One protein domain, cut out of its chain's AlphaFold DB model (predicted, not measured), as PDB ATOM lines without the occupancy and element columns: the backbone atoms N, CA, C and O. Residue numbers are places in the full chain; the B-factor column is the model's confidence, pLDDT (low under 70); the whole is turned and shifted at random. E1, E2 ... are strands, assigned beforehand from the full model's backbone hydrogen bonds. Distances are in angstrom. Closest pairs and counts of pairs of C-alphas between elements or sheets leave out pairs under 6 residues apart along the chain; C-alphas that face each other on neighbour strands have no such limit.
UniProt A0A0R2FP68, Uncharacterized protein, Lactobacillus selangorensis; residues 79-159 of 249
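This is residues 79 to 159 of the 249 residues of an uncharacterized protein of Lactobacillus selangorensis (UniProt A0A0R2FP68). A single sheet of seven strands makes a twisted wall, in which the chain goes back and forth from E1 at one edge to E7 at the other, with no named helix over either face. From edge to edge the strands' lines turn by 96 degrees, while the way across the sheet curls by 32 degrees. The printed part has 81 residues with seven named strands, E1 to E7 along the chain and in the same order across the sheet, all antiparallel; the class is all strand. It is compact, with a radius of gyration of the C-alphas of 12.9 A, and spans 32 by 30 by 22 A.

Find C-alpha 87 at (20.686, 31.736, -7.796), where E1 begins and runs to residue 91. E2 holds residues 95 to 100, and E3, residues 103 to 110, is 21.4 A long. E4 holds residues 116 to 121, E5 residues 129 to 134 over 16.8 A, and E6 residues 140 to 146 over 17.6 A. E7, residues 152 to 158, is 17.1 A long and ends at C-alpha 158 at (38.097, 19.652, 7.742).

The strands form a meander, each the antiparallel neighbour of the one before, and each successive two are a hairpin. Look at N 88 and O 99, 2.9 A apart, for E1 and E2, then N 98 and O 106, 2.9 A, for E2 and E3. For E3 and E4, whose N-to-C directions stand at 158 degrees, N 107 and O 120 are 2.8 A apart. For E4 and E5 look at N 119 and O 132, 2.8 A; for E5 and E6, N 144 and O 131, 2.8 A; for E6 and E7, N 145 and O 154, 2.8 A; these six pairs are within hydrogen-bond range. The edge strands E1 and E7 are apart.

The C-alphas of Asp 113 and Asn 126, the two farthest apart, are 34.7 A from each other. The printed part has no cut; no link is long, and that from E4 to E5 is short but not tight. The mean pLDDT of the printed part is 92.4, and no printed residue is under 70.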
ATOM      1  N   ALA A  79      24.943  19.751  -9.024       88.94
ATOM      2  CA  ALA A  79      23.539  19.715  -8.613       88.94
ATOM      3  C   ALA A  79      23.339  19.679  -7.085       88.94
ATOM      4  O   ALA A  79      22.269  20.052  -6.612       88.94
ATOM      5  N   ASP A  80      24.361  19.264  -6.332       91.69
ATOM      6  CA  ASP A  80      24.322  19.127  -4.874       91.69
ATOM      7  C   ASP A  80      24.919  20.352  -4.156       91.69
ATOM      8  O   ASP A  80      25.070  20.357  -2.932       91.69
ATOM      9  N   LEU A  81      25.282  21.405  -4.900       89.75
ATOM     10  CA  LEU A  81      25.833  22.622  -4.316       89.75
ATOM     11  C   LEU A  81      24.812  23.316  -3.396       89.75
ATOM     12  O   LEU A  81      23.645  23.481  -3.768       89.75
ATOM     13  N   PRO A  82      25.237  23.798  -2.213       83.69
ATOM     14  CA  PRO A  82      24.384  24.591  -1.339       83.69
ATOM     15  C   PRO A  82      24.257  26.012  -1.898       83.69
ATOM     16  O   PRO A  82      25.086  26.884  -1.637       83.69
ATOM     17  N   LEU A  83      23.224  26.242  -2.702       86.56
ATOM     18  CA  LEU A  83      23.038  27.495  -3.429       86.56
ATOM     19  C   LEU A  83      22.139  28.487  -2.680       86.56
ATOM     20  O   LEU A  83      21.202  28.076  -1.988       86.56
ATOM     21  N   PRO A  84      22.375  29.800  -2.842       84.69
ATOM     22  CA  PRO A  84      21.474  30.810  -2.310       84.69
ATOM     23  C   PRO A  84      20.108  30.790  -3.016       84.69
ATOM     24  O   PRO A  84      19.973  30.365  -4.163       84.69
ATOM     25  N   SER A  85      19.081  31.323  -2.350       83.19
ATOM     26  CA  SER A  85      17.785  31.583  -2.988       83.19
ATOM     27  C   SER A  85      17.943  32.583  -4.140       83.19
ATOM     28  O   SER A  85      18.624  33.598  -3.970       83.19
ATOM     29  N   ASN A  86      17.262  32.329  -5.264       88.38
ATOM     30  CA  ASN A  86      17.343  33.109  -6.510       88.38
ATOM     31  C   ASN A  86      18.729  33.073  -7.184       88.38
ATOM     32  O   ASN A  86      19.146  34.059  -7.788       88.38
ATOM     33  N   ALA A  87      19.452  31.957  -7.054       91.31
ATOM     34  CA  ALA A  87      20.686  31.736  -7.796       91.31
ATOM     35  C   ALA A  87      20.415  31.605  -9.304       91.31
ATOM     36  O   ALA A  87      19.564  30.821  -9.728       91.31
ATOM     37  N   GLU A  88      21.180  32.339 -10.106       92.75
ATOM     38  CA  GLU A  88      21.226  32.213 -11.563       92.75
ATOM     39  C   GLU A  88      22.567  31.609 -11.990       92.75
ATOM     40  O   GLU A  88      23.615  31.938 -11.432       92.75
ATOM     41  N   PHE A  89      22.540  30.730 -12.992       92.31
ATOM     42  CA  PHE A  89      23.707  29.968 -13.432       92.31
ATOM     43  C   PHE A  89      24.131  30.369 -14.834       92.31
ATOM     44  O   PHE A  89      23.325  30.345 -15.766       92.31
ATOM     45  N   VAL A  90      25.421  30.632 -14.997       93.19
ATOM     46  CA  VAL A  90      26.046  30.799 -16.306       93.19
ATOM     47  C   VAL A  90      27.172  29.784 -16.424       93.19
ATOM     48  O   VAL A  90      28.187  29.885 -15.733       93.19
ATOM     49  N   TYR A  91      26.973  28.795 -17.293       91.25
ATOM     50  CA  TYR A  91      27.995  27.808 -17.624       91.25
ATOM     51  C   TYR A  91      28.974  28.393 -18.641       91.25
ATOM     52  O   TYR A  91      28.575  28.863 -19.706       91.25
ATOM     53  N   ASP A  92      30.254  28.335 -18.297       84.75
ATOM     54  CA  ASP A  92      31.386  28.487 -19.206       84.75
ATOM     55  C   ASP A  92      31.990  27.090 -19.467       84.75
ATOM     56  O   ASP A  92      31.656  26.116 -18.791       84.75
ATOM     57  N   VAL A  93      32.898  26.979 -20.434       81.62
ATOM     58  CA  VAL A  93      33.588  25.738 -20.813       81.62
ATOM     59  C   VAL A  93      34.421  25.164 -19.658       81.62
ATOM     60  O   VAL A  93      34.579  23.950 -19.578       81.62
ATOM     61  N   TYR A  94      34.924  26.009 -18.751       83.81
ATOM     62  CA  TYR A  94      35.843  25.605 -17.670       83.81
ATOM     63  C   TYR A  94      35.310  25.839 -16.251       83.81
ATOM     64  O   TYR A  94      35.976  25.494 -15.274       83.81
ATOM     65  N   GLN A  95      34.163  26.504 -16.113       93.19
ATOM     66  CA  GLN A  95      33.668  26.958 -14.817       93.19
ATOM     67  C   GLN A  95      32.168  27.243 -14.850       93.19
ATOM     68  O   GLN A  95      31.583  27.530 -15.892       93.19
ATOM     69  N   LEU A  96      31.555  27.241 -13.674       94.31
ATOM     70  CA  LEU A  96      30.179  27.663 -13.460       94.31
ATOM     71  C   LEU A  96      30.177  28.966 -12.658       94.31
ATOM     72  O   LEU A  96      30.691  29.019 -11.542       94.31
ATOM     73  N   ARG A  97      29.578  30.024 -13.207       94.94
ATOM     74  CA  ARG A  97      29.356  31.283 -12.484       94.94
ATOM     75  C   ARG A  97      27.957  31.296 -11.891       94.94
ATOM     76  O   ARG A  97      26.980  31.049 -12.596       94.94
ATOM     77  N   ILE A  98      27.881  31.599 -10.602       94.25
ATOM     78  CA  ILE A  98      26.634  31.713  -9.848       94.25
ATOM     79  C   ILE A  98      26.418  33.188  -9.538       94.25
ATOM     80  O   ILE A  98      27.281  33.824  -8.933       94.25
ATOM     81  N   TYR A  99      25.265  33.713  -9.932       93.69
ATOM     82  CA  TYR A  99      24.834  35.074  -9.640       93.69
ATOM     83  C   TYR A  99      23.702  35.061  -8.616       93.69
ATOM     84  O   TYR A  99      22.853  34.174  -8.628       93.69
ATOM     85  N   GLN A 100      23.671  36.066  -7.746       92.81
ATOM     86  CA  GLN A 100      22.571  36.320  -6.824       92.81
ATOM     87  C   GLN A 100      22.158  37.787  -6.954       92.81
ATOM     88  O   GLN A 100      22.978  38.685  -6.761       92.81
ATOM     89  N   ASN A 101      20.886  38.044  -7.277       91.00
ATOM     90  CA  ASN A 101      20.365  39.401  -7.504       91.00
ATOM     91  C   ASN A 101      21.235  40.205  -8.499       91.00
ATOM     92  O   ASN A 101      21.640  41.329  -8.203       91.00
ATOM     93  N   ASN A 102      21.576  39.594  -9.641       89.19
ATOM     94  CA  ASN A 102      22.430  40.146 -10.707       89.19
ATOM     95  C   ASN A 102      23.891  40.461 -10.333       89.19
ATOM     96  O   ASN A 102      24.634  40.950 -11.183       89.19
ATOM     97  N   ASN A 103      24.337  40.138  -9.120       92.12
ATOM     98  CA  ASN A 103      25.739  40.247  -8.724       92.12
ATOM     99  C   ASN A 103      26.399  38.873  -8.767       92.12
ATOM    100  O   ASN A 103      25.767  37.876  -8.415       92.12
ATOM    101  N   LEU A 104      27.660  38.815  -9.200       92.81
ATOM    102  CA  LEU A 104      28.435  37.582  -9.101       92.81
ATOM    103  C   LEU A 104      28.498  37.192  -7.616       92.81
ATOM    104  O   LEU A 104      28.701  38.040  -6.752       92.81
ATOM    105  N   TYR A 105      28.216  35.930  -7.318       93.44
ATOM    106  CA  TYR A 105      28.231  35.393  -5.960       93.44
ATOM    107  C   TYR A 105      29.423  34.459  -5.774       93.44
ATOM    108  O   TYR A 105      30.168  34.571  -4.800       93.44
ATOM    109  N   SER A 106      29.618  33.545  -6.725       94.94
ATOM    110  CA  SER A 106      30.759  32.635  -6.718       94.94
ATOM    111  C   SER A 106      31.070  32.079  -8.102       94.94
ATOM    112  O   SER A 106      30.188  31.950  -8.954       94.94
ATOM    113  N   THR A 107      32.317  31.668  -8.286       95.81
ATOM    114  CA  THR A 107      32.789  30.871  -9.418       95.81
ATOM    115  C   THR A 107      33.156  29.474  -8.932       95.81
ATOM    116  O   THR A 107      33.942  29.321  -8.002       95.81
ATOM    117  N   VAL A 108      32.587  28.458  -9.568       96.44
ATOM    118  CA  VAL A 108      32.807  27.042  -9.272       96.44
ATOM    119  C   VAL A 108      33.667  26.436 -10.373       96.44
ATOM    120  O   VAL A 108      33.321  26.540 -11.550       96.44
ATOM    121  N   HIS A 109      34.750  25.771  -9.985       95.56
ATOM    122  CA  HIS A 109      35.557  24.933 -10.865       95.56
ATOM    123  C   HIS A 109      35.246  23.462 -10.621       95.56
ATOM    124  O   HIS A 109      34.896  23.050  -9.511       95.56
ATOM    125  N   PHE A 110      35.366  22.677 -11.683       93.12
ATOM    126  CA  PHE A 110      35.124  21.246 -11.674       93.12
ATOM    127  C   PHE A 110      36.170  20.528 -12.528       93.12
ATOM    128  O   PHE A 110      36.773  21.126 -13.418       93.12
ATOM    129  N   ASN A 111      36.396  19.252 -12.230       89.81
ATOM    130  CA  ASN A 111      37.297  18.398 -12.995       89.81
ATOM    131  C   ASN A 111      36.640  17.892 -14.295       89.81
ATOM    132  O   ASN A 111      35.461  18.148 -14.549       89.81
ATOM    133  N   ASP A 112      37.391  17.133 -15.096       86.12
ATOM    134  CA  ASP A 112      36.926  16.579 -16.380       86.12
ATOM    135  C   ASP A 112      35.695  15.658 -16.246       86.12
ATOM    136  O   ASP A 112      34.923  15.509 -17.193       86.12
ATOM    137  N   ASP A 113      35.476  15.082 -15.059       87.00
ATOM    138  CA  ASP A 113      34.309  14.253 -14.736       87.00
ATOM    139  C   ASP A 113      33.092  15.080 -14.258       87.00
ATOM    140  O   ASP A 113      32.034  14.524 -13.953       87.00
ATOM    141  N   GLY A 114      33.217  16.411 -14.186       89.25
ATOM    142  CA  GLY A 114      32.156  17.335 -13.776       89.25
ATOM    143  C   GLY A 114      31.946  17.447 -12.262       89.25
ATOM    144  O   GLY A 114      30.919  17.975 -11.824       89.25
ATOM    145  N   PHE A 115      32.890  16.962 -11.450       93.62
ATOM    146  CA  PHE A 115      32.854  17.102  -9.995       93.62
ATOM    147  C   PHE A 115      33.534  18.385  -9.539       93.62
ATOM    148  O   PHE A 115      34.613  18.726 -10.014       93.62
ATOM    149  N   VAL A 116      32.917  19.069  -8.578       95.06
ATOM    150  CA  VAL A 116      33.408  20.329  -8.015       95.06
ATOM    151  C   VAL A 116      34.752  20.115  -7.318       95.06
ATOM    152  O   VAL A 116      34.868  19.241  -6.460       95.06
ATOM    153  N   THR A 117      35.738  20.948  -7.656       94.81
ATOM    154  CA  THR A 117      37.062  20.970  -7.011       94.81
ATOM    155  C   THR A 117      37.228  22.205  -6.134       94.81
ATOM    156  O   THR A 117      37.683  22.105  -4.996       94.81
ATOM    157  N   ASP A 118      36.794  23.367  -6.623       95.62
ATOM    158  CA  ASP A 118      37.038  24.658  -5.986       95.62
ATOM    159  C   ASP A 118      35.827  25.585  -6.152       95.62
ATOM    160  O   ASP A 118      35.169  25.601  -7.193       95.62
ATOM    161  N   ILE A 119      35.549  26.395  -5.129       96.19
ATOM    162  CA  ILE A 119      34.551  27.467  -5.175       96.19
ATOM    163  C   ILE A 119      35.190  28.758  -4.677       96.19
ATOM    164  O   ILE A 119      35.524  28.877  -3.497       96.19
ATOM    165  N   TYR A 120      35.309  29.737  -5.565       95.31
ATOM    166  CA  TYR A 120      35.763  31.088  -5.261       95.31
ATOM    167  C   TYR A 120      34.549  31.979  -5.043       95.31
ATOM    168  O   TYR A 120      33.728  32.131  -5.945       95.31
ATOM    169  N   TYR A 121      34.409  32.553  -3.855       94.50
ATOM    170  CA  TYR A 121      33.308  33.464  -3.547       94.50
ATOM    171  C   TYR A 121      33.726  34.904  -3.807       94.50
ATOM    172  O   TYR A 121      34.883  35.264  -3.602       94.50
ATOM    173  N   GLU A 122      32.769  35.737  -4.199       91.81
ATOM    174  CA  GLU A 122      33.008  37.172  -4.296       91.81
ATOM    175  C   GLU A 122      33.337  37.791  -2.934       91.81
ATOM    176  O   GLU A 122      33.009  37.255  -1.866       91.81
ATOM    177  N   ARG A 123      34.022  38.938  -2.991       88.81
ATOM    178  CA  ARG A 123      34.507  39.646  -1.804       88.81
ATOM    179  C   ARG A 123      33.347  39.974  -0.864       88.81
ATOM    180  O   ARG A 123      32.354  40.581  -1.261       88.81
ATOM    181  N   GLN A 124      33.500  39.594   0.400       78.94
ATOM    182  CA  GLN A 124      32.523  39.884   1.446       78.94
ATOM    183  C   GLN A 124      32.688  41.313   1.987       78.94
ATOM    184  O   GLN A 124      33.718  41.955   1.786       78.94
ATOM    185  N   GLU A 125      31.705  41.801   2.749       79.50
ATOM    186  CA  GLU A 125      31.738  43.139   3.373       79.50
ATOM    187  C   GLU A 125      32.953  43.364   4.290       79.50
ATOM    188  O   GLU A 125      33.397  44.494   4.475       79.50
ATOM    189  N   ASN A 126      33.523  42.293   4.850       82.00
ATOM    190  CA  ASN A 126      34.731  42.342   5.681       82.00
ATOM    191  C   ASN A 126      36.039  42.461   4.870       82.00
ATOM    192  O   ASN A 126      37.118  42.392   5.455       82.00
ATOM    193  N   GLY A 127      35.949  42.588   3.544       87.25
ATOM    194  CA  GLY A 127      37.093  42.690   2.643       87.25
ATOM    195  C   GLY A 127      37.783  41.360   2.340       87.25
ATOM    196  O   GLY A 127      38.741  41.363   1.576       87.25
ATOM    197  N   LEU A 128      37.319  40.227   2.875       92.19
ATOM    198  CA  LEU A 128      37.932  38.919   2.640       92.19
ATOM    199  C   LEU A 128      37.286  38.189   1.457       92.19
ATOM    200  O   LEU A 128      36.072  38.247   1.245       92.19
ATOM    201  N   VAL A 129      38.114  37.454   0.719       93.69
ATOM    202  CA  VAL A 129      37.700  36.518  -0.332       93.69
ATOM    203  C   VAL A 129      37.767  35.111   0.241       93.69
ATOM    204  O   VAL A 129      38.800  34.703   0.768       93.69
ATOM    205  N   ARG A 130      36.655  34.373   0.178       95.38
ATOM    206  CA  ARG A 130      36.604  32.973   0.615       95.38
ATOM    207  C   ARG A 130      36.872  32.055  -0.569       95.38
ATOM    208  O   ARG A 130      36.301  32.255  -1.640       95.38
ATOM    209  N   HIS A 131      37.633  30.995  -0.333       95.81
ATOM    210  CA  HIS A 131      37.812  29.901  -1.281       95.81
ATOM    211  C   HIS A 131      37.605  28.560  -0.571       95.81
ATOM    212  O   HIS A 131      38.262  28.246   0.419       95.81
ATOM    213  N   ASP A 132      36.625  27.790  -1.041       96.88
ATOM    214  CA  ASP A 132      36.375  26.427  -0.575       96.88
ATOM    215  C   ASP A 132      37.011  25.436  -1.552       96.88
ATOM    216  O   ASP A 132      36.854  25.578  -2.765       96.88
ATOM    217  N   ARG A 133      37.658  24.394  -1.027       96.56
ATOM    218  CA  ARG A 133      38.189  23.278  -1.817       96.56
ATOM    219  C   ARG A 133      37.545  21.970  -1.395       96.56
ATOM    220  O   ARG A 133      37.366  21.708  -0.202       96.56
ATOM    221  N   TYR A 134      37.239  21.140  -2.379       96.25
ATOM    222  CA  TYR A 134      36.577  19.858  -2.213       96.25
ATOM    223  C   TYR A 134      37.531  18.720  -2.548       96.25
ATOM    224  O   TYR A 134      38.292  18.773  -3.508       96.25
ATOM    225  N   ASP A 135      37.500  17.693  -1.711       95.75
ATOM    226  CA  ASP A 135      38.175  16.435  -1.966       95.75
ATOM    227  C   ASP A 135      37.423  15.655  -3.050       95.75
ATOM    228  O   ASP A 135      36.187  15.642  -3.076       95.75
ATOM    229  N   GLU A 136      38.152  14.942  -3.906       92.75
ATOM    230  CA  GLU A 136      37.579  14.094  -4.960       92.75
ATOM    231  C   GLU A 136      36.612  13.015  -4.433       92.75
ATOM    232  O   GLU A 136      35.823  12.448  -5.189       92.75
ATOM    233  N   ARG A 137      36.655  12.719  -3.127       94.81
ATOM    234  CA  ARG A 137      35.738  11.798  -2.443       94.81
ATOM    235  C   ARG A 137      34.391  12.429  -2.064       94.81
ATOM    236  O   ARG A 137      33.527  11.690  -1.594       94.81
ATOM    237  N   GLY A 138      34.198  13.735  -2.275       94.94
ATOM    238  CA  GLY A 138      32.887  14.398  -2.195       94.94
ATOM    239  C   GLY A 138      32.623  15.270  -0.970       94.94
ATOM    240  O   GLY A 138      31.468  15.566  -0.685       94.94
ATOM    241  N   PHE A 139      33.653  15.683  -0.231       95.62
ATOM    242  CA  PHE A 139      33.501  16.526   0.961       95.62
ATOM    243  C   PHE A 139      34.424  17.746   0.910       95.62
ATOM    244  O   PHE A 139      35.437  17.744   0.213       95.62
ATOM    245  N   LYS A 140      34.083  18.808   1.648       96.75
ATOM    246  CA  LYS A 140      34.931  20.002   1.745       96.75
ATOM    247  C   LYS A 140      36.187  19.678   2.554       96.75
ATOM    248  O   LYS A 140      36.069  19.367   3.734       96.75
ATOM    249  N   ILE A 141      37.369  19.777   1.947       97.56
ATOM    250  CA  ILE A 141      38.651  19.509   2.621       97.56
ATOM    251  C   ILE A 141      39.214  20.764   3.288       97.56
ATOM    252  O   ILE A 141      39.805  20.685   4.369       97.56
ATOM    253  N   SER A 142      39.002  21.936   2.682       97.75
ATOM    254  CA  SER A 142      39.505  23.197   3.219       97.75
ATOM    255  C   SER A 142      38.646  24.408   2.863       97.75
ATOM    256  O   SER A 142      37.890  24.409   1.896       97.75
ATOM    257  N   GLU A 143      38.794  25.452   3.675       97.69
ATOM    258  CA  GLU A 143      38.239  26.795   3.473       97.69
ATOM    259  C   GLU A 143      39.346  27.806   3.771       97.69
ATOM    260  O   GLU A 143      39.803  27.893   4.916       97.69
ATOM    261  N   SER A 144      39.770  28.576   2.777       97.00
ATOM    262  CA  SER A 144      40.703  29.686   2.947       97.00
ATOM    263  C   SER A 144      39.974  31.030   2.911       97.00
ATOM    264  O   SER A 144      38.867  31.171   2.382       97.00
ATOM    265  N   ALA A 145      40.588  32.018   3.552       96.62
ATOM    266  CA  ALA A 145      40.201  33.414   3.489       96.62
ATOM    267  C   ALA A 145      41.438  34.249   3.160       96.62
ATOM    268  O   ALA A 145      42.436  34.191   3.887       96.62
ATOM    269  N   GLU A 146      41.349  35.022   2.087       95.75
ATOM    270  CA  GLU A 146      42.405  35.892   1.577       95.75
ATOM    271  C   GLU A 146      41.999  37.358   1.720       95.75
ATOM    272  O   GLU A 146      40.812  37.693   1.663       95.75
ATOM    273  N   ASP A 147      42.976  38.233   1.939       93.75
ATOM    274  CA  ASP A 147      42.752  39.675   1.992       93.75
ATOM    275  C   ASP A 147      42.713  40.323   0.594       93.75
ATOM    276  O   ASP A 147      42.665  39.669  -0.450       93.75
ATOM    277  N   GLU A 148      42.683  41.653   0.550       89.69
ATOM    278  CA  GLU A 148      42.687  42.425  -0.698       89.69
ATOM    279  C   GLU A 148      43.969  42.266  -1.525       89.69
ATOM    280  O   GLU A 148      43.946  42.524  -2.727       89.69
ATOM    281  N   GLN A 149      45.065  41.814  -0.912       90.25
ATOM    282  CA  GLN A 149      46.358  41.599  -1.560       90.25
ATOM    283  C   GLN A 149      46.538  40.144  -2.022       90.25
ATOM    284  O   GLN A 149      47.591  39.803  -2.564       90.25
ATOM    285  N   GLY A 150      45.528  39.287  -1.819       89.62
ATOM    286  CA  GLY A 150      45.610  37.852  -2.093       89.62
ATOM    287  C   GLY A 150      46.456  37.098  -1.066       89.62
ATOM    288  O   GLY A 150      46.899  35.980  -1.326       89.62
ATOM    289  N   GLN A 151      46.734  37.694   0.100       93.12
ATOM    290  CA  GLN A 151      47.472  37.017   1.155       93.12
ATOM    291  C   GLN A 151      46.510  36.186   2.006       93.12
ATOM    292  O   GLN A 151      45.499  36.683   2.506       93.12
ATOM    293  N   MET A 152      46.839  34.906   2.205       94.38
ATOM    294  CA  MET A 152      46.066  34.026   3.080       94.38
ATOM    295  C   MET A 152      46.075  34.573   4.512       94.38
ATOM    296  O   MET A 152      47.111  34.618   5.170       94.38
ATOM    297  N   VAL A 153      44.902  34.937   5.021       95.94
ATOM    298  CA  VAL A 153      44.696  35.368   6.412       95.94
ATOM    299  C   VAL A 153      44.408  34.163   7.300       95.94
ATOM    300  O   VAL A 153      44.827  34.103   8.459       95.94
ATOM    301  N   ARG A 154      43.667  33.192   6.761       96.75
ATOM    302  CA  ARG A 154      43.273  31.985   7.481       96.75
ATOM    303  C   ARG A 154      42.996  30.843   6.517       96.75
ATOM    304  O   ARG A 154      42.366  31.057   5.490       96.75
ATOM    305  N   GLN A 155      43.335  29.631   6.926       97.81
ATOM    306  CA  GLN A 155      42.921  28.397   6.277       97.81
ATOM    307  C   GLN A 155      42.392  27.407   7.313       97.81
ATOM    308  O   GLN A 155      43.019  27.157   8.337       97.81
ATOM    309  N   LYS A 156      41.200  26.867   7.084       98.44
ATOM    310  CA  LYS A 156      40.601  25.810   7.901       98.44
ATOM    311  C   LYS A 156      40.689  24.497   7.147       98.44
ATOM    312  O   LYS A 156      40.404  24.469   5.953       98.44
ATOM    313  N   TRP A 157      41.000  23.426   7.862       98.25
ATOM    314  CA  TRP A 157      41.032  22.068   7.332       98.25
ATOM    315  C   TRP A 157      39.990  21.204   8.034       98.25
ATOM    316  O   TRP A 157      39.879  21.253   9.266       98.25
ATOM    317  N   PHE A 158      39.245  20.419   7.261       98.38
ATOM    318  CA  PHE A 158      38.097  19.652   7.742       98.38
ATOM    319  C   PHE A 158      38.299  18.147   7.560       98.38
ATOM    320  O   PHE A 158      38.995  17.715   6.646       98.38
ATOM    321  N   ASN A 159      37.693  17.343   8.433       97.62
ATOM    322  CA  ASN A 159      37.557  15.902   8.196       97.62
ATOM    323  C   ASN A 159      36.390  15.609   7.226       97.62
ATOM    324  O   ASN A 159      35.675  16.512   6.792       97.62
TER     325      ASN A 159